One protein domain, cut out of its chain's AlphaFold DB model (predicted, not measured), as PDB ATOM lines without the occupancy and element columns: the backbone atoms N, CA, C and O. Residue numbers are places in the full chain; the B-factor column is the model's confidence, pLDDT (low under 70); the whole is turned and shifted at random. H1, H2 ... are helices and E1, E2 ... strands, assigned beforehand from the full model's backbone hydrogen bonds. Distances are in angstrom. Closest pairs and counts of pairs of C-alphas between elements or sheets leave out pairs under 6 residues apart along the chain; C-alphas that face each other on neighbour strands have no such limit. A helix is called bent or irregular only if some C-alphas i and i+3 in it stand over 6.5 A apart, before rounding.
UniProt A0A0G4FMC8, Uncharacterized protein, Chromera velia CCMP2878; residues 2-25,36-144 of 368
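What this domain is: This is residues 2 to 25 and 36 to 144 of the 368 residues of an uncharacterized protein of Chromera velia CCMP2878 (UniProt A0A0G4FMC8). A twisted sheet of five strands is sandwiched between helices: the long H4 runs along one face with H1 packed on it at a steep tilt, and H2 covers E2 and E3 on the opposite face. The short H3 only grazes the sheet, and residues 13 to 25 trail away from H1 with no named element. The 133 printed residues hold four named helices and five named strands, in the order H1 E1 E2 H2 H3 E3 E4 E5 H4; the class is mixed, helices and strands. The sheet's order is E1 E2 E3 E4 E5, mixed, with E2 and E3 parallel. The whole is compact, with a radius of gyration of the C-alphas of 14.0 A and spans of 42 by 32 by 30 A.

Where its parts are: Find C-alpha 2 at (13.039, 39.607, 30.158); from there H1, residues 2 to 12, runs 15.6 A. After the cut come E1, residues 40 to 44, and E2, residues 47 to 55, 24.8 A long. H2, residues 58 to 70, begins at (9.579, 40.405, 46.685) and spans 19.3 A; it is irregular, with C-alphas 59 and 62 7.2 A apart. Next are H3, residues 77 to 80, E3, residues 85 to 92, 23.3 A, E4, residues 96 to 103, 22.9 A, and E5, residues 111 to 115. H4, residues 119 to 143, runs 35.6 A to C-alpha 143 at (2.597, 57.990, 10.844).

How they stand to each other: Start at the edge strand E1, which forms an antiparallel hairpin with E2; look at N 42 and O 50, 2.9 A. E2 and E3 are parallel, with N 89 and O 51 at 2.8 A; with H2 and H3 between, they form a strand-helix-strand unit with a right-handed crossover. E3 E4 E5 is a meander, each strand the antiparallel neighbour of the one before: see N 90 and O 98, 2.7 A, then N 112 and O 99, 2.7 A. H4 is on the sheet at a height of 8.7 A, along the strands; its closest C-alphas to E2 are Cys 133 and Cys 49, 6.3 A. H1, on the same face, touches H4 at residues 126 to 134 alone, closest at the C-alphas of Ala 9 and Ile 130, 5.5 A, a steep tilt of 55 degrees. H2, on the opposite face at a height of 7.7 A, makes three layers, helices on both faces; its closest C-alphas to E3 are Glu 58 and Ser 92, 5.4 A. H2 and H4 are apart. Every O i to N i+4 pair is within hydrogen-bond range in H1 and H4, and 7 of 9 in H2; H3 is too short for such a pair.

The domain as a whole: The C-alphas farthest apart, of Ala 59 and Gly 144, are 42.8 A apart. Residues 26 to 35 are not printed, and C-alphas 25 and 36 are 11.7 A apart across the cut. Of the links printed whole, none is long. The mean pLDDT of the printed part is 72.3; look for values under 70 at residues 2 to 25 and 73 to 82, among others.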
ATOM      1  N   HIS A   2      13.216  38.410  31.003       57.47
ATOM      2  CA  HIS A   2      13.039  39.607  30.158       57.47
ATOM      3  C   HIS A   2      13.211  39.302  28.667       57.47
ATOM      4  O   HIS A   2      12.370  39.669  27.858       57.47
ATOM      5  N   SER A   3      14.228  38.511  28.323       58.88
ATOM      6  CA  SER A   3      14.467  38.017  26.964       58.88
ATOM      7  C   SER A   3      13.297  37.223  26.361       58.88
ATOM      8  O   SER A   3      13.064  37.313  25.161       58.88
ATOM      9  N   SER A   4      12.549  36.462  27.164       62.16
ATOM     10  CA  SER A   4      11.436  35.622  26.698       62.16
ATOM     11  C   SER A   4      10.163  36.434  26.454       62.16
ATOM     12  O   SER A   4       9.517  36.250  25.427       62.16
ATOM     13  N   LEU A   5       9.833  37.366  27.356       61.25
ATOM     14  CA  LEU A   5       8.701  38.286  27.190       61.25
ATOM     15  C   LEU A   5       8.922  39.244  26.015       61.25
ATOM     16  O   LEU A   5       8.015  39.479  25.225       61.25
ATOM     17  N   VAL A   6      10.152  39.741  25.859       60.75
ATOM     18  CA  VAL A   6      10.537  40.585  24.723       60.75
ATOM     19  C   VAL A   6      10.437  39.812  23.411       60.75
ATOM     20  O   VAL A   6       9.842  40.321  22.469       60.75
ATOM     21  N   ARG A   7      10.929  38.566  23.352       65.06
ATOM     22  CA  ARG A   7      10.765  37.721  22.158       65.06
ATOM     23  C   ARG A   7       9.295  37.493  21.816       65.06
ATOM     24  O   ARG A   7       8.939  37.607  20.652       65.06
ATOM     25  N   ALA A   8       8.445  37.207  22.803       62.59
ATOM     26  CA  ALA A   8       7.009  37.042  22.572       62.59
ATOM     27  C   ALA A   8       6.370  38.314  21.987       62.59
ATOM     28  O   ALA A   8       5.594  38.227  21.040       62.59
ATOM     29  N   ALA A   9       6.747  39.491  22.497       59.84
ATOM     30  CA  ALA A   9       6.291  40.767  21.955       59.84
ATOM     31  C   ALA A   9       6.804  41.012  20.526       59.84
ATOM     32  O   ALA A   9       6.011  41.373  19.666       59.84
ATOM     33  N   GLN A  10       8.089  40.751  20.254       63.81
ATOM     34  CA  GLN A  10       8.701  40.883  18.922       63.81
ATOM     35  C   GLN A  10       8.033  39.980  17.878       63.81
ATOM     36  O   GLN A  10       7.725  40.439  16.783       63.81
ATOM     37  N   TYR A  11       7.767  38.716  18.228       65.44
ATOM     38  CA  TYR A  11       7.061  37.782  17.347       65.44
ATOM     39  C   TYR A  11       5.646  38.257  17.019       65.44
ATOM     40  O   TYR A  11       5.195  38.112  15.889       65.44
ATOM     41  N   ALA A  12       4.947  38.833  17.992       58.66
ATOM     42  CA  ALA A  12       3.567  39.251  17.803       58.66
ATOM     43  C   ALA A  12       3.405  40.519  16.959       58.66
ATOM     44  O   ALA A  12       2.327  40.749  16.419       58.66
ATOM     45  N   VAL A  13       4.452  41.339  16.848       61.06
ATOM     46  CA  VAL A  13       4.453  42.520  15.978       61.06
ATOM     47  C   VAL A  13       5.182  42.295  14.662       61.06
ATOM     48  O   VAL A  13       5.397  43.263  13.947       61.06
ATOM     49  N   ASP A  14       5.536  41.054  14.317       63.19
ATOM     50  CA  ASP A  14       6.163  40.687  13.037       63.19
ATOM     51  C   ASP A  14       7.312  41.633  12.629       63.19
ATOM     52  O   ASP A  14       7.333  42.206  11.539       63.19
ATOM     53  N   GLU A  15       8.232  41.899  13.561       55.97
ATOM     54  CA  GLU A  15       9.359  42.809  13.341       55.97
ATOM     55  C   GLU A  15      10.710  42.082  13.393       55.97
ATOM     56  O   GLU A  15      11.017  41.349  14.334       55.97
ATOM     57  N   LYS A  16      11.569  42.380  12.406       47.78
ATOM     58  CA  LYS A  16      13.026  42.132  12.420       47.78
ATOM     59  C   LYS A  16      13.813  43.390  12.839       47.78
ATOM     60  O   LYS A  16      14.916  43.620  12.351       47.78
ATOM     61  N   VAL A  17      13.241  44.248  13.681       42.06
ATOM     62  CA  VAL A  17      13.857  45.527  14.072       42.06
ATOM     63  C   VAL A  17      14.819  45.329  15.249       42.06
ATOM     64  O   VAL A  17      14.533  44.539  16.156       42.06
ATOM     65  N   PRO A  18      15.981  46.014  15.263       38.75
ATOM     66  CA  PRO A  18      16.913  45.973  16.380       38.75
ATOM     67  C   PRO A  18      16.240  46.564  17.622       38.75
ATOM     68  O   PRO A  18      16.208  47.778  17.807       38.75
ATOM     69  N   ALA A  19      15.716  45.709  18.501       39.66
ATOM     70  CA  ALA A  19      15.436  46.117  19.868       39.66
ATOM     71  C   ALA A  19      16.755  46.631  20.451       39.66
ATOM     72  O   ALA A  19      17.701  45.856  20.618       39.66
ATOM     73  N   LEU A  20      16.846  47.939  20.702       39.22
ATOM     74  CA  LEU A  20      18.016  48.521  21.341       39.22
ATOM     75  C   LEU A  20      18.045  48.020  22.793       39.22
ATOM     76  O   LEU A  20      17.442  48.600  23.693       39.22
ATOM     77  N   PHE A  21      18.719  46.891  22.998       38.47
ATOM     78  CA  PHE A  21      19.104  46.390  24.306       38.47
ATOM     79  C   PHE A  21      20.163  47.336  24.868       38.47
ATOM     80  O   PHE A  21      21.349  47.181  24.596       38.47
ATOM     81  N   ASP A  22      19.750  48.310  25.668       37.41
ATOM     82  CA  ASP A  22      20.675  48.990  26.569       37.41
ATOM     83  C   ASP A  22      20.575  48.325  27.944       37.41
ATOM     84  O   ASP A  22      20.028  48.874  28.896       37.41
ATOM     85  N   ALA A  23      21.059  47.083  28.027       34.84
ATOM     86  CA  ALA A  23      21.377  46.457  29.304       34.84
ATOM     87  C   ALA A  23      22.720  47.031  29.783       34.84
ATOM     88  O   ALA A  23      23.743  46.351  29.745       34.84
ATOM     89  N   SER A  24      22.756  48.312  30.151       32.78
ATOM     90  CA  SER A  24      23.957  48.884  30.759       32.78
ATOM     91  C   SER A  24      24.126  48.324  32.170       32.78
ATOM     92  O   SER A  24      23.168  48.210  32.938       32.78
ATOM     93  N   SER A  25      25.367  47.986  32.521       26.02
ATOM     94  CA  SER A  25      25.752  47.634  33.888       26.02
ATOM     95  C   SER A  25      25.251  48.698  34.873       26.02
ATOM     96  O   SER A  25      25.259  49.886  34.527       26.02
ATOM     97  N   LYS A  36      17.283  57.029  37.504       53.56
ATOM     98  CA  LYS A  36      17.959  55.923  36.810       53.56
ATOM     99  C   LYS A  36      17.012  55.336  35.759       53.56
ATOM    100  O   LYS A  36      15.810  55.277  35.992       53.56
ATOM    101  N   ARG A  37      17.534  54.904  34.608       53.84
ATOM    102  CA  ARG A  37      16.740  54.245  33.552       53.84
ATOM    103  C   ARG A  37      16.042  52.977  34.098       53.84
ATOM    104  O   ARG A  37      16.502  52.442  35.113       53.84
ATOM    105  N   PRO A  38      14.905  52.544  33.515       60.38
ATOM    106  CA  PRO A  38      14.313  51.250  33.857       60.38
ATOM    107  C   PRO A  38      15.258  50.109  33.456       60.38
ATOM    108  O   PRO A  38      16.069  50.287  32.548       60.38
ATOM    109  N   ASP A  39      15.137  48.957  34.116       67.19
ATOM    110  CA  ASP A  39      16.012  47.801  33.868       67.19
ATOM    111  C   ASP A  39      15.825  47.206  32.465       67.19
ATOM    112  O   ASP A  39      16.765  46.670  31.880       67.19
ATOM    113  N   VAL A  40      14.616  47.315  31.901       71.50
ATOM    114  CA  VAL A  40      14.347  47.008  30.491       71.50
ATOM    115  C   VAL A  40      13.415  48.053  29.895       71.50
ATOM    116  O   VAL A  40      12.436  48.479  30.514       71.50
ATOM    117  N   LEU A  41      13.692  48.417  28.649       75.56
ATOM    118  CA  LEU A  41      12.849  49.268  27.824       75.56
ATOM    119  C   LEU A  41      12.590  48.559  26.493       75.56
ATOM    120  O   LEU A  41      13.532  48.114  25.843       75.56
ATOM    121  N   LEU A  42      11.323  48.466  26.092       75.25
ATOM    122  CA  LEU A  42      10.934  48.037  24.753       75.25
ATOM    123  C   LEU A  42      10.426  49.245  23.975       75.25
ATOM    124  O   LEU A  42       9.490  49.929  24.407       75.25
ATOM    125  N   GLN A  43      11.039  49.469  22.818       73.12
ATOM    126  CA  GLN A  43      10.639  50.491  21.867       73.12
ATOM    127  C   GLN A  43      10.189  49.837  20.563       73.12
ATOM    128  O   GLN A  43      10.801  48.864  20.125       73.12
ATOM    129  N   ILE A  44       9.127  50.372  19.964       68.81
ATOM    130  CA  ILE A  44       8.688  50.037  18.602       68.81
ATOM    131  C   ILE A  44       8.795  51.318  17.791       68.81
ATOM    132  O   ILE A  44       8.259  52.349  18.203       68.81
ATOM    133  N   GLY A  45       9.571  51.290  16.708       68.38
ATOM    134  CA  GLY A  45      10.056  52.516  16.077       68.38
ATOM    135  C   GLY A  45      10.795  53.394  17.098       68.38
ATOM    136  O   GLY A  45      11.813  52.991  17.659       68.38
ATOM    137  N   PHE A  46      10.248  54.580  17.382       62.66
ATOM    138  CA  PHE A  46      10.771  55.519  18.388       62.66
ATOM    139  C   PHE A  46       9.859  55.677  19.618       62.66
ATOM    140  O   PHE A  46      10.057  56.596  20.412       62.66
ATOM    141  N   VAL A  47       8.859  54.804  19.777       67.00
ATOM    142  CA  VAL A  47       7.868  54.881  20.858       67.00
ATOM    143  C   VAL A  47       8.294  54.010  22.031       67.00
ATOM    144  O   VAL A  47       8.455  52.801  21.865       67.00
ATOM    145  N   ASP A  48       8.380  54.570  23.239       76.38
ATOM    146  CA  ASP A  48       8.444  53.761  24.459       76.38
ATOM    147  C   ASP A  48       7.087  53.068  24.666       76.38
ATOM    148  O   ASP A  48       6.097  53.736  24.951       76.38
ATOM    149  N   CYS A  49       7.028  51.739  24.546       80.81
ATOM    150  CA  CYS A  49       5.767  50.990  24.651       80.81
ATOM    151  C   CYS A  49       5.708  50.076  25.883       80.81
ATOM    152  O   CYS A  49       4.642  49.931  26.486       80.81
ATOM    153  N   VAL A  50       6.843  49.510  26.313       85.00
ATOM    154  CA  VAL A  50       6.922  48.696  27.537       85.00
ATOM    155  C   VAL A  50       8.130  49.097  28.370       85.00
ATOM    156  O   VAL A  50       9.228  49.286  27.848       85.00
ATOM    157  N   ARG A  51       7.945  49.193  29.686       86.62
ATOM    158  CA  ARG A  51       9.024  49.410  30.654       86.62
ATOM    159  C   ARG A  51       8.990  48.342  31.725       86.62
ATOM    160  O   ARG A  51       7.922  48.056  32.253       86.62
ATOM    161  N   ILE A  52      10.154  47.794  32.057       84.69
ATOM    162  CA  ILE A  52      10.296  46.771  33.088       84.69
ATOM    163  C   ILE A  52      11.279  47.257  34.147       84.69
ATOM    164  O   ILE A  52      12.385  47.684  33.821       84.69
ATOM    165  N   GLU A  53      10.867  47.177  35.406       85.44
ATOM    166  CA  GLU A  53      11.729  47.343  36.575       85.44
ATOM    167  C   GLU A  53      11.803  46.016  37.331       85.44
ATOM    168  O   GLU A  53      10.792  45.345  37.527       85.44
ATOM    169  N   SER A  54      12.982  45.640  37.799       83.00
ATOM    170  CA  SER A  54      13.222  44.382  38.487       83.00
ATOM    171  C   SER A  54      13.907  44.588  39.819       83.00
ATOM    172  O   SER A  54      14.782  45.437  39.981       83.00
ATOM    173  N   LYS A  55      13.541  43.762  40.796       84.44
ATOM    174  CA  LYS A  55      14.235  43.675  42.083       84.44
ATOM    175  C   LYS A  55      14.562  42.236  42.418       84.44
ATOM    176  O   LYS A  55      13.971  41.295  41.900       84.44
ATOM    177  N   THR A  56      15.519  42.055  43.313       82.25
ATOM    178  CA  THR A  56      15.877  40.732  43.827       82.25
ATOM    179  C   THR A  56      14.841  40.231  44.831       82.25
ATOM    180  O   THR A  56      14.455  39.068  44.774       82.25
ATOM    181  N   SER A  57      14.344  41.117  45.701       83.38
ATOM    182  CA  SER A  57      13.386  40.791  46.760       83.38
ATOM    183  C   SER A  57      11.938  41.086  46.368       83.38
ATOM    184  O   SER A  57      11.631  42.103  45.748       83.38
ATOM    185  N   GLU A  58      11.029  40.214  46.803       82.50
ATOM    186  CA  GLU A  58       9.579  40.405  46.685       82.50
ATOM    187  C   GLU A  58       9.082  41.595  47.518       82.50
ATOM    188  O   GLU A  58       8.212  42.347  47.076       82.50
ATOM    189  N   ALA A  59       9.698  41.829  48.681       81.06
ATOM    190  CA  ALA A  59       9.366  42.953  49.559       81.06
ATOM    191  C   ALA A  59       9.595  44.320  48.883       81.06
ATOM    192  O   ALA A  59       8.970  45.315  49.255       81.06
ATOM    193  N   ASP A  60      10.440  44.361  47.849       83.56
ATOM    194  CA  ASP A  60      10.775  45.573  47.107       83.56
ATOM    195  C   ASP A  60       9.866  45.829  45.894       83.56
ATOM    196  O   ASP A  60      10.028  46.851  45.229       83.56
ATOM    197  N   LEU A  61       8.878  44.975  45.599       81.88
ATOM    198  CA  LEU A  61       7.994  45.170  44.437       81.88
ATOM    199  C   LEU A  61       7.215  46.486  44.500       81.88
ATOM    200  O   LEU A  61       7.144  47.213  43.510       81.88
ATOM    201  N   ARG A  62       6.693  46.858  45.675       80.81
ATOM    202  CA  ARG A  62       6.016  48.157  45.852       80.81
ATOM    203  C   ARG A  62       6.964  49.327  45.608       80.81
ATOM    204  O   ARG A  62       6.580  50.325  45.000       80.81
ATOM    205  N   LYS A  63       8.216  49.199  46.056       82.19
ATOM    206  CA  LYS A  63       9.255  50.204  45.829       82.19
ATOM    207  C   LYS A  63       9.584  50.313  44.342       82.19
ATOM    208  O   LYS A  63       9.613  51.421  43.818       82.19
ATOM    209  N   ALA A  64       9.747  49.184  43.662       81.25
ATOM    210  CA  ALA A  64      10.010  49.111  42.231       81.25
ATOM    211  C   ALA A  64       8.854  49.659  41.387       81.25
ATOM    212  O   ALA A  64       9.086  50.377  40.424       81.25
ATOM    213  N   SER A  65       7.611  49.429  41.803       81.94
ATOM    214  CA  SER A  65       6.433  50.059  41.207       81.94
ATOM    215  C   SER A  65       6.453  51.583  41.343       81.94
ATOM    216  O   SER A  65       6.277  52.307  40.361       81.94
ATOM    217  N   GLY A  66       6.744  52.091  42.545       78.62
ATOM    218  CA  GLY A  66       6.904  53.527  42.769       78.62
ATOM    219  C   GLY A  66       8.091  54.126  42.006       78.62
ATOM    220  O   GLY A  66       8.029  55.283  41.591       78.62
ATOM    221  N   GLU A  67       9.169  53.363  41.820       78.69
ATOM    222  CA  GLU A  67      10.319  53.748  40.997       78.69
ATOM    223  C   GLU A  67       9.959  53.773  39.512       78.69
ATOM    224  O   GLU A  67      10.271  54.755  38.856       78.69
ATOM    225  N   LEU A  68       9.247  52.775  38.991       79.94
ATOM    226  CA  LEU A  68       8.809  52.720  37.595       79.94
ATOM    227  C   LEU A  68       7.987  53.959  37.213       79.94
ATOM    228  O   LEU A  68       8.248  54.574  36.177       79.94
ATOM    229  N   VAL A  69       7.048  54.367  38.076       77.25
ATOM    230  CA  VAL A  69       6.246  55.586  37.881       77.25
ATOM    231  C   VAL A  69       7.124  56.838  37.948       77.25
ATOM    232  O   VAL A  69       7.046  57.683  37.065       77.25
ATOM    233  N   ARG A  70       8.024  56.942  38.935       72.88
ATOM    234  CA  ARG A  70       8.961  58.079  39.052       72.88
ATOM    235  C   ARG A  70       9.967  58.166  37.901       72.88
ATOM    236  O   ARG A  70      10.416  59.254  37.559       72.88
ATOM    237  N   LYS A  71      10.331  57.028  37.308       72.81
ATOM    238  CA  LYS A  71      11.198  56.928  36.127       72.81
ATOM    239  C   LYS A  71      10.446  57.247  34.836       72.81
ATOM    240  O   LYS A  71      11.086  57.402  33.786       72.81
ATOM    241  N   MET A  72       9.110  57.326  34.863       71.75
ATOM    242  CA  MET A  72       8.358  57.785  33.703       71.75
ATOM    243  C   MET A  72       8.761  59.205  33.344       71.75
ATOM    244  O   MET A  72       9.036  60.064  34.180       71.75
ATOM    245  N   ARG A  73       8.819  59.441  32.042       65.50
ATOM    246  CA  ARG A  73       8.941  60.788  31.512       65.50
ATOM    247  C   ARG A  73       7.550  61.434  31.641       65.50
ATOM    248  O   ARG A  73       6.569  60.708  31.488       65.50
ATOM    249  N   PRO A  74       7.437  62.755  31.893       67.88
ATOM    250  CA  PRO A  74       6.181  63.451  31.658       67.88
ATOM    251  C   PRO A  74       5.654  63.069  30.281       67.88
ATOM    252  O   PRO A  74       6.447  62.938  29.339       67.88
ATOM    253  N   TRP A  75       4.351  62.816  30.197       65.94
ATOM    254  CA  TRP A  75       3.766  62.299  28.972       65.94
ATOM    255  C   TRP A  75       3.961  63.311  27.851       65.94
ATOM    256  O   TRP A  75       3.383  64.395  27.868       65.94
ATOM    257  N   SER A  76       4.793  62.969  26.875       59.78
ATOM    258  CA  SER A  76       4.968  63.767  25.674       59.78
ATOM    259  C   SER A  76       5.019  62.858  24.466       59.78
ATOM    260  O   SER A  76       5.494  61.719  24.534       59.78
ATOM    261  N   ALA A  77       4.561  63.391  23.342       58.91
ATOM    262  CA  ALA A  77       4.542  62.654  22.097       58.91
ATOM    263  C   ALA A  77       5.967  62.279  21.651       58.91
ATOM    264  O   ALA A  77       6.202  61.256  21.026       58.91
ATOM    265  N   ALA A  78       6.977  63.038  22.053       55.91
ATOM    266  CA  ALA A  78       8.344  62.711  21.685       55.91
ATOM    267  C   ALA A  78       8.913  61.459  22.380       55.91
ATOM    268  O   ALA A  78       9.933  60.937  21.943       55.91
ATOM    269  N   PHE A  79       8.298  60.992  23.474       62.34
ATOM    270  CA  PHE A  79       8.693  59.743  24.144       62.34
ATOM    271  C   PHE A  79       7.663  58.633  23.961       62.34
ATOM    272  O   PHE A  79       8.028  57.466  23.858       62.34
ATOM    273  N   TYR A  80       6.385  59.002  23.926       69.12
ATOM    274  CA  TYR A  80       5.262  58.070  23.918       69.12
ATOM    275  C   TYR A  80       4.340  58.267  22.710       69.12
ATOM    276  O   TYR A  80       3.342  57.576  22.594       69.12
ATOM    277  N   GLY A  81       4.621  59.223  21.827       66.88
ATOM    278  CA  GLY A  81       3.709  59.706  20.782       66.88
ATOM    279  C   GLY A  81       2.274  59.889  21.222       66.88
ATOM    280  O   GLY A  81       1.987  60.397  22.306       66.88
ATOM    281  N   ASP A  82       1.386  59.415  20.358       66.88
ATOM    282  CA  ASP A  82      -0.055  59.363  20.573       66.88
ATOM    283  C   ASP A  82      -0.498  58.072  21.278       66.88
ATOM    284  O   ASP A  82      -1.673  57.693  21.221       66.88
ATOM    285  N   MET A  83       0.421  57.371  21.955       74.56
ATOM    286  CA  MET A  83       0.023  56.255  22.804       74.56
ATOM    287  C   MET A  83      -0.953  56.780  23.870       74.56
ATOM    288  O   MET A  83      -0.642  57.756  24.559       74.56
ATOM    289  N   PRO A  84      -2.130  56.151  24.039       73.75
ATOM    290  CA  PRO A  84      -3.028  56.476  25.145       73.75
ATOM    291  C   PRO A  84      -2.446  55.994  26.482       73.75
ATOM    292  O   PRO A  84      -2.715  56.565  27.542       73.75
ATOM    293  N   SER A  85      -1.630  54.942  26.407       84.12
ATOM    294  CA  SER A  85      -1.004  54.272  27.529       84.12
ATOM    295  C   SER A  85       0.232  53.482  27.094       84.12
ATOM    296  O   SER A  85       0.326  53.054  25.946       84.12
ATOM    297  N   ILE A  86       1.121  53.197  28.039       88.88
ATOM    298  CA  ILE A  86       2.214  52.233  27.900       88.88
ATOM    299  C   ILE A  86       2.030  51.115  28.918       88.88
ATOM    300  O   ILE A  86       1.278  51.257  29.887       88.88
ATOM    301  N   LEU A  87       2.759  50.019  28.742       90.06
ATOM    302  CA  LEU A  87       2.767  48.929  29.705       90.06
ATOM    303  C   LEU A  87       3.948  49.065  30.670       90.06
ATOM    304  O   LEU A  87       5.112  49.031  30.273       90.06
ATOM    305  N   GLY A  88       3.646  49.191  31.956       90.56
ATOM    306  CA  GLY A  88       4.629  49.093  33.025       90.56
ATOM    307  C   GLY A  88       4.642  47.693  33.623       90.56
ATOM    308  O   GLY A  88       3.585  47.187  33.979       90.56
ATOM    309  N   ILE A  89       5.812  47.080  33.764       89.50
ATOM    310  CA  ILE A  89       5.990  45.768  34.387       89.50
ATOM    311  C   ILE A  89       7.004  45.908  35.516       89.50
ATOM    312  O   ILE A  89       8.040  46.553  35.382       89.50
ATOM    313  N   VAL A  90       6.704  45.292  36.643       90.12
ATOM    314  CA  VAL A  90       7.591  45.183  37.786       90.12
ATOM    315  C   VAL A  90       7.765  43.705  38.084       90.12
ATOM    316  O   VAL A  90       6.775  42.980  38.127       90.12
ATOM    317  N   SER A  91       8.993  43.240  38.276       89.19
ATOM    318  CA  SER A  91       9.282  41.833  38.566       89.19
ATOM    319  C   SER A  91      10.208  41.660  39.768       89.19
ATOM    320  O   SER A  91      11.014  42.535  40.091       89.19
ATOM    321  N   SER A  92      10.100  40.516  40.441       88.38
ATOM    322  CA  SER A  92      11.016  40.097  41.503       88.38
ATOM    323  C   SER A  92      11.819  38.855  41.101       88.38
ATOM    324  O   SER A  92      11.406  38.065  40.246       88.38
ATOM    325  N   GLY A  93      12.938  38.614  41.790       77.62
ATOM    326  CA  GLY A  93      13.717  37.378  41.667       77.62
ATOM    327  C   GLY A  93      12.940  36.109  42.050       77.62
ATOM    328  O   GLY A  93      13.284  35.028  41.581       77.62
ATOM    329  N   SER A  94      11.859  36.234  42.834       83.12
ATOM    330  CA  SER A  94      10.948  35.129  43.192       83.12
ATOM    331  C   SER A  94       9.979  34.735  42.066       83.12
ATOM    332  O   SER A  94       9.186  33.803  42.219       83.12
ATOM    333  N   GLY A  95      10.027  35.438  40.932       82.06
ATOM    334  CA  GLY A  95       9.150  35.202  39.793       82.06
ATOM    335  C   GLY A  95       7.756  35.814  39.940       82.06
ATOM    336  O   GLY A  95       6.898  35.528  39.106       82.06
ATOM    337  N   LEU A  96       7.521  36.636  40.968       88.06
ATOM    338  CA  LEU A  96       6.312  37.448  41.091       88.06
ATOM    339  C   LEU A  96       6.432  38.669  40.173       88.06
ATOM    340  O   LEU A  96       7.517  39.236  40.005       88.06
ATOM    341  N   PHE A  97       5.316  39.076  39.581       89.69
ATOM    342  CA  PHE A  97       5.248  40.296  38.799       89.69
ATOM    343  C   PHE A  97       3.973  41.079  39.045       89.69
ATOM    344  O   PHE A  97       2.938  40.550  39.450       89.69
ATOM    345  N   GLU A  98       4.071  42.358  38.723       91.00
ATOM    346  CA  GLU A  98       2.958  43.273  38.623       91.00
ATOM    347  C   GLU A  98       3.080  44.047  37.312       91.00
ATOM    348  O   GLU A  98       4.054  44.760  37.087       91.00
ATOM    349  N   ALA A  99       2.092  43.913  36.441       90.00
ATOM    350  CA  ALA A  99       1.960  44.695  35.228       90.00
ATOM    351  C   ALA A  99       0.808  45.686  35.367       90.00
ATOM    352  O   ALA A  99      -0.176  45.414  36.047       90.00
ATOM    353  N   ARG A 100       0.917  46.851  34.740       90.00
ATOM    354  CA  ARG A 100      -0.120  47.880  34.780       90.00
ATOM    355  C   ARG A 100      -0.105  48.741  33.537       90.00
ATOM    356  O   ARG A 100       0.953  49.020  32.970       90.00
ATOM    357  N   GLU A 101      -1.281  49.224  33.177       88.62
ATOM    358  CA  GLU A 101      -1.409  50.304  32.210       88.62
ATOM    359  C   GLU A 101      -0.943  51.608  32.855       88.62
ATOM    360  O   GLU A 101      -1.416  51.983  33.926       88.62
ATOM    361  N   LEU A 102      -0.014  52.304  32.212       85.75
ATOM    362  CA  LEU A 102       0.406  53.640  32.608       85.75
ATOM    363  C   LEU A 102      -0.132  54.610  31.564       85.75
ATOM    364  O   LEU A 102       0.297  54.569  30.413       85.75
ATOM    365  N   ARG A 103      -1.097  55.441  31.956       80.50
ATOM    366  CA  ARG A 103      -1.795  56.377  31.068       80.50
ATOM    367  C   ARG A 103      -1.206  57.776  31.134       80.50
ATOM    368  O   ARG A 103      -0.519  58.143  32.090       80.50
ATOM    369  N   ARG A 104      -1.575  58.585  30.140       71.12
ATOM    370  CA  ARG A 104      -1.258  60.017  30.069       71.12
ATOM    371  C   ARG A 104      -1.692  60.815  31.295       71.12
ATOM    372  O   ARG A 104      -0.971  61.716  31.706       71.12
ATOM    373  N   ASP A 105      -2.840  60.486  31.872       67.81
ATOM    374  CA  ASP A 105      -3.381  61.140  33.071       67.81
ATOM    375  C   ASP A 105      -2.689  60.690  34.375       67.81
ATOM    376  O   ASP A 105      -3.081  61.104  35.467       67.81
ATOM    377  N   GLY A 106      -1.668  59.830  34.274       64.69
ATOM    378  CA  GLY A 106      -0.937  59.271  35.406       64.69
ATOM    379  C   GLY A 106      -1.722  58.230  36.206       64.69
ATOM    380  O   GLY A 106      -1.177  57.670  37.159       64.69
ATOM    381  N   LYS A 107      -2.977  57.937  35.837       66.62
ATOM    382  CA  LYS A 107      -3.817  56.963  36.531       66.62
ATOM    383  C   LYS A 107      -3.687  55.597  35.859       66.62
ATOM    384  O   LYS A 107      -3.794  55.496  34.639       66.62
ATOM    385  N   PRO A 108      -3.470  54.514  36.619       70.62
ATOM    386  CA  PRO A 108      -3.540  53.186  36.039       70.62
ATOM    387  C   PRO A 108      -4.998  52.826  35.740       70.62
ATOM    388  O   PRO A 108      -5.852  52.960  36.614       70.62
ATOM    389  N   ALA A 109      -5.292  52.364  34.522       77.25
ATOM    390  CA  ALA A 109      -6.624  51.833  34.197       77.25
ATOM    391  C   ALA A 109      -6.805  50.396  34.690       77.25
ATOM    392  O   ALA A 109      -7.895  50.022  35.115       77.25
ATOM    393  N   TRP A 110      -5.741  49.595  34.661       87.50
ATOM    394  CA  TRP A 110      -5.754  48.238  35.185       87.50
ATOM    395  C   TRP A 110      -4.379  47.824  35.700       87.50
ATOM    396  O   TRP A 110      -3.344  48.368  35.303       87.50
ATOM    397  N   THR A 111      -4.403  46.814  36.567       87.94
ATOM    398  CA  THR A 111      -3.232  46.142  37.127       87.94
ATOM    399  C   THR A 111      -3.440  44.633  37.018       87.94
ATOM    400  O   THR A 111      -4.535  44.132  37.263       87.94
ATOM    401  N   LEU A 112      -2.384  43.908  36.666       89.06
ATOM    402  CA  LEU A 112      -2.308  42.456  36.606       89.06
ATOM    403  C   LEU A 112      -1.179  42.003  37.529       89.06
ATOM    404  O   LEU A 112      -0.041  42.433  37.368       89.06
ATOM    405  N   GLN A 113      -1.473  41.116  38.471       91.62
ATOM    406  CA  GLN A 113      -0.468  40.482  39.322       91.62
ATOM    407  C   GLN A 113      -0.472  38.983  39.066       91.62
ATOM    408  O   GLN A 113      -1.520  38.399  38.788       91.62
ATOM    409  N   GLY A 114       0.693  38.359  39.157       89.69
ATOM    410  CA  GLY A 114       0.799  36.915  39.013       89.69
ATOM    411  C   GLY A 114       2.236  36.445  39.051       89.69
ATOM    412  O   GLY A 114       3.157  37.224  39.311       89.69
ATOM    413  N   ARG A 115       2.435  35.154  38.797       88.56
ATOM    414  CA  ARG A 115       3.772  34.557  38.786       88.56
ATOM    415  C   ARG A 115       4.154  34.085  37.390       88.56
ATOM    416  O   ARG A 115       3.328  33.571  36.645       88.56
ATOM    417  N   PHE A 116       5.426  34.220  37.017       80.38
ATOM    418  CA  PHE A 116       5.901  33.852  35.673       80.38
ATOM    419  C   PHE A 116       5.869  32.348  35.375       80.38
ATOM    420  O   PHE A 116       6.071  31.950  34.231       80.38
ATOM    421  N   TYR A 117       5.644  31.512  36.383       82.19
ATOM    422  CA  TYR A 117       5.438  30.075  36.214       82.19
ATOM    423  C   TYR A 117       3.956  29.683  36.170       82.19
ATOM    424  O   TYR A 117       3.652  28.510  35.985       82.19
ATOM    425  N   GLU A 118       3.033  30.637  36.320       85.69
ATOM    426  CA  GLU A 118       1.597  30.412  36.173       85.69
ATOM    427  C   GLU A 118       1.192  30.687  34.716       85.69
ATOM    428  O   GLU A 118       1.186  31.847  34.287       85.69
ATOM    429  N   PRO A 119       0.819  29.658  33.928       80.19
ATOM    430  CA  PRO A 119       0.534  29.835  32.504       80.19
ATOM    431  C   PRO A 119      -0.566  30.866  32.228       80.19
ATOM    432  O   PRO A 119      -0.464  31.637  31.275       80.19
ATOM    433  N   GLY A 120      -1.593  30.928  33.084       81.31
ATOM    434  CA  GLY A 120      -2.671  31.914  32.970       81.31
ATOM    435  C   GLY A 120      -2.174  33.354  33.119       81.31
ATOM    436  O   GLY A 120      -2.480  34.199  32.278       81.31
ATOM    437  N   ALA A 121      -1.344  33.624  34.131       81.88
ATOM    438  CA  ALA A 121      -0.781  34.951  34.373       81.88
ATOM    439  C   ALA A 121       0.155  35.390  33.236       81.88
ATOM    440  O   ALA A 121       0.070  36.523  32.758       81.88
ATOM    441  N   VAL A 122       1.000  34.477  32.746       79.12
ATOM    442  CA  VAL A 122       1.901  34.737  31.611       79.12
ATOM    443  C   VAL A 122       1.121  35.006  30.326       79.12
ATOM    444  O   VAL A 122       1.471  35.919  29.583       79.12
ATOM    445  N   THR A 123       0.048  34.255  30.074       79.00
ATOM    446  CA  THR A 123      -0.799  34.438  28.885       79.00
ATOM    447  C   THR A 123      -1.457  35.817  28.883       79.00
ATOM    448  O   THR A 123      -1.447  36.508  27.864       79.00
ATOM    449  N   LEU A 124      -1.987  36.251  30.030       82.88
ATOM    450  CA  LEU A 124      -2.571  37.584  30.185       82.88
ATOM    451  C   LEU A 124      -1.530  38.694  29.999       82.88
ATOM    452  O   LEU A 124      -1.787  39.660  29.279       82.88
ATOM    453  N   LEU A 125      -0.343  38.534  30.590       83.31
ATOM    454  CA  LEU A 125       0.756  39.484  30.436       83.31
ATOM    455  C   LEU A 125       1.201  39.600  28.974       83.31
ATOM    456  O   LEU A 125       1.342  40.709  28.458       83.31
ATOM    457  N   ALA A 126       1.382  38.464  28.297       78.12
ATOM    458  CA  ALA A 126       1.738  38.427  26.887       78.12
ATOM    459  C   ALA A 126       0.671  39.130  26.042       78.12
ATOM    460  O   ALA A 126       1.008  39.997  25.245       78.12
ATOM    461  N   ARG A 127      -0.619  38.852  26.264       79.56
ATOM    462  CA  ARG A 127      -1.713  39.522  25.543       79.56
ATOM    463  C   ARG A 127      -1.675  41.044  25.708       79.56
ATOM    464  O   ARG A 127      -1.812  41.752  24.714       79.56
ATOM    465  N   ALA A 128      -1.453  41.541  26.925       83.12
ATOM    466  CA  ALA A 128      -1.339  42.975  27.176       83.12
ATOM    467  C   ALA A 128      -0.125  43.596  26.462       83.12
ATOM    468  O   ALA A 128      -0.254  44.647  25.834       83.12
ATOM    469  N   MET A 129       1.035  42.926  26.501       81.75
ATOM    470  CA  MET A 129       2.226  43.353  25.753       81.75
ATOM    471  C   MET A 129       1.933  43.438  24.255       81.75
ATOM    472  O   MET A 129       2.196  44.465  23.641       81.75
ATOM    473  N   ILE A 130       1.333  42.392  23.683       77.88
ATOM    474  CA  ILE A 130       0.991  42.326  22.259       77.88
ATOM    475  C   ILE A 130       0.065  43.472  21.863       77.88
ATOM    476  O   ILE A 130       0.314  44.119  20.855       77.88
ATOM    477  N   GLN A 131      -0.974  43.758  22.648       81.50
ATOM    478  CA  GLN A 131      -1.923  44.830  22.337       81.50
ATOM    479  C   GLN A 131      -1.256  46.209  22.299       81.50
ATOM    480  O   GLN A 131      -1.449  46.955  21.340       81.50
ATOM    481  N   VAL A 132      -0.446  46.537  23.310       82.19
ATOM    482  CA  VAL A 132       0.269  47.822  23.366       82.19
ATOM    483  C   VAL A 132       1.289  47.920  22.231       82.19
ATOM    484  O   VAL A 132       1.393  48.956  21.577       82.19
ATOM    485  N   CYS A 133       2.000  46.830  21.954       78.00
ATOM    486  CA  CYS A 133       2.994  46.776  20.893       78.00
ATOM    487  C   CYS A 133       2.369  46.863  19.488       78.00
ATOM    488  O   CYS A 133       2.858  47.615  18.650       78.00
ATOM    489  N   ALA A 134       1.266  46.157  19.236       76.12
ATOM    490  CA  ALA A 134       0.536  46.210  17.973       76.12
ATOM    491  C   ALA A 134      -0.065  47.598  17.726       76.12
ATOM    492  O   ALA A 134      -0.003  48.098  16.606       76.12
ATOM    493  N   TYR A 135      -0.582  48.255  18.771       78.31
ATOM    494  CA  TYR A 135      -1.032  49.643  18.670       78.31
ATOM    495  C   TYR A 135       0.135  50.578  18.318       78.31
ATOM    496  O   TYR A 135       0.018  51.377  17.393       78.31
ATOM    497  N   ALA A 136       1.276  50.453  19.009       72.50
ATOM    498  CA  ALA A 136       2.467  51.248  18.710       72.50
ATOM    499  C   ALA A 136       2.957  51.029  17.269       72.50
ATOM    500  O   ALA A 136       3.286  51.998  16.590       72.50
ATOM    501  N   LYS A 137       2.944  49.781  16.779       71.62
ATOM    502  CA  LYS A 137       3.309  49.439  15.398       71.62
ATOM    503  C   LYS A 137       2.348  50.050  14.384       71.62
ATOM    504  O   LYS A 137       2.793  50.781  13.510       71.62
ATOM    505  N   ALA A 138       1.042  49.822  14.540       69.00
ATOM    506  CA  ALA A 138       0.032  50.382  13.644       69.00
ATOM    507  C   ALA A 138       0.156  51.910  13.535       69.00
ATOM    508  O   ALA A 138      -0.036  52.473  12.464       69.00
ATOM    509  N   ARG A 139       0.532  52.585  14.627       65.62
ATOM    510  CA  ARG A 139       0.821  54.022  14.609       65.62
ATOM    511  C   ARG A 139       2.151  54.364  13.951       65.62
ATOM    512  O   ARG A 139       2.182  55.279  13.142       65.62
ATOM    513  N   SER A 140       3.225  53.643  14.258       63.22
ATOM    514  CA  SER A 140       4.538  53.866  13.642       63.22
ATOM    515  C   SER A 140       4.493  53.717  12.116       63.22
ATOM    516  O   SER A 140       5.051  54.557  11.410       63.22
ATOM    517  N   ASP A 141       3.799  52.690  11.619       61.91
ATOM    518  CA  ASP A 141       3.694  52.372  10.191       61.91
ATOM    519  C   ASP A 141       2.834  53.396   9.434       61.91
ATOM    520  O   ASP A 141       3.178  53.798   8.325       61.91
ATOM    521  N   VAL A 142       1.737  53.858  10.044       55.47
ATOM    522  CA  VAL A 142       0.848  54.870   9.447       55.47
ATOM    523  C   VAL A 142       1.472  56.268   9.492       55.47
ATOM    524  O   VAL A 142       1.324  57.044   8.551       55.47
ATOM    525  N   GLU A 143       2.179  56.610  10.572       50.94
ATOM    526  CA  GLU A 143       2.597  57.990  10.844       50.94
ATOM    527  C   GLU A 143       4.055  58.294  10.444       50.94
ATOM    528  O   GLU A 143       4.478  59.449  10.527       50.94
ATOM    529  N   GLY A 144       4.834  57.294  10.008       45.84
ATOM    530  CA  GLY A 144       6.181  57.489   9.458       45.84
ATOM    531  C   GLY A 144       7.154  58.166  10.430       45.84
ATOM    532  O   GLY A 144       7.922  59.041  10.019       45.84
TER     533      GLY A 144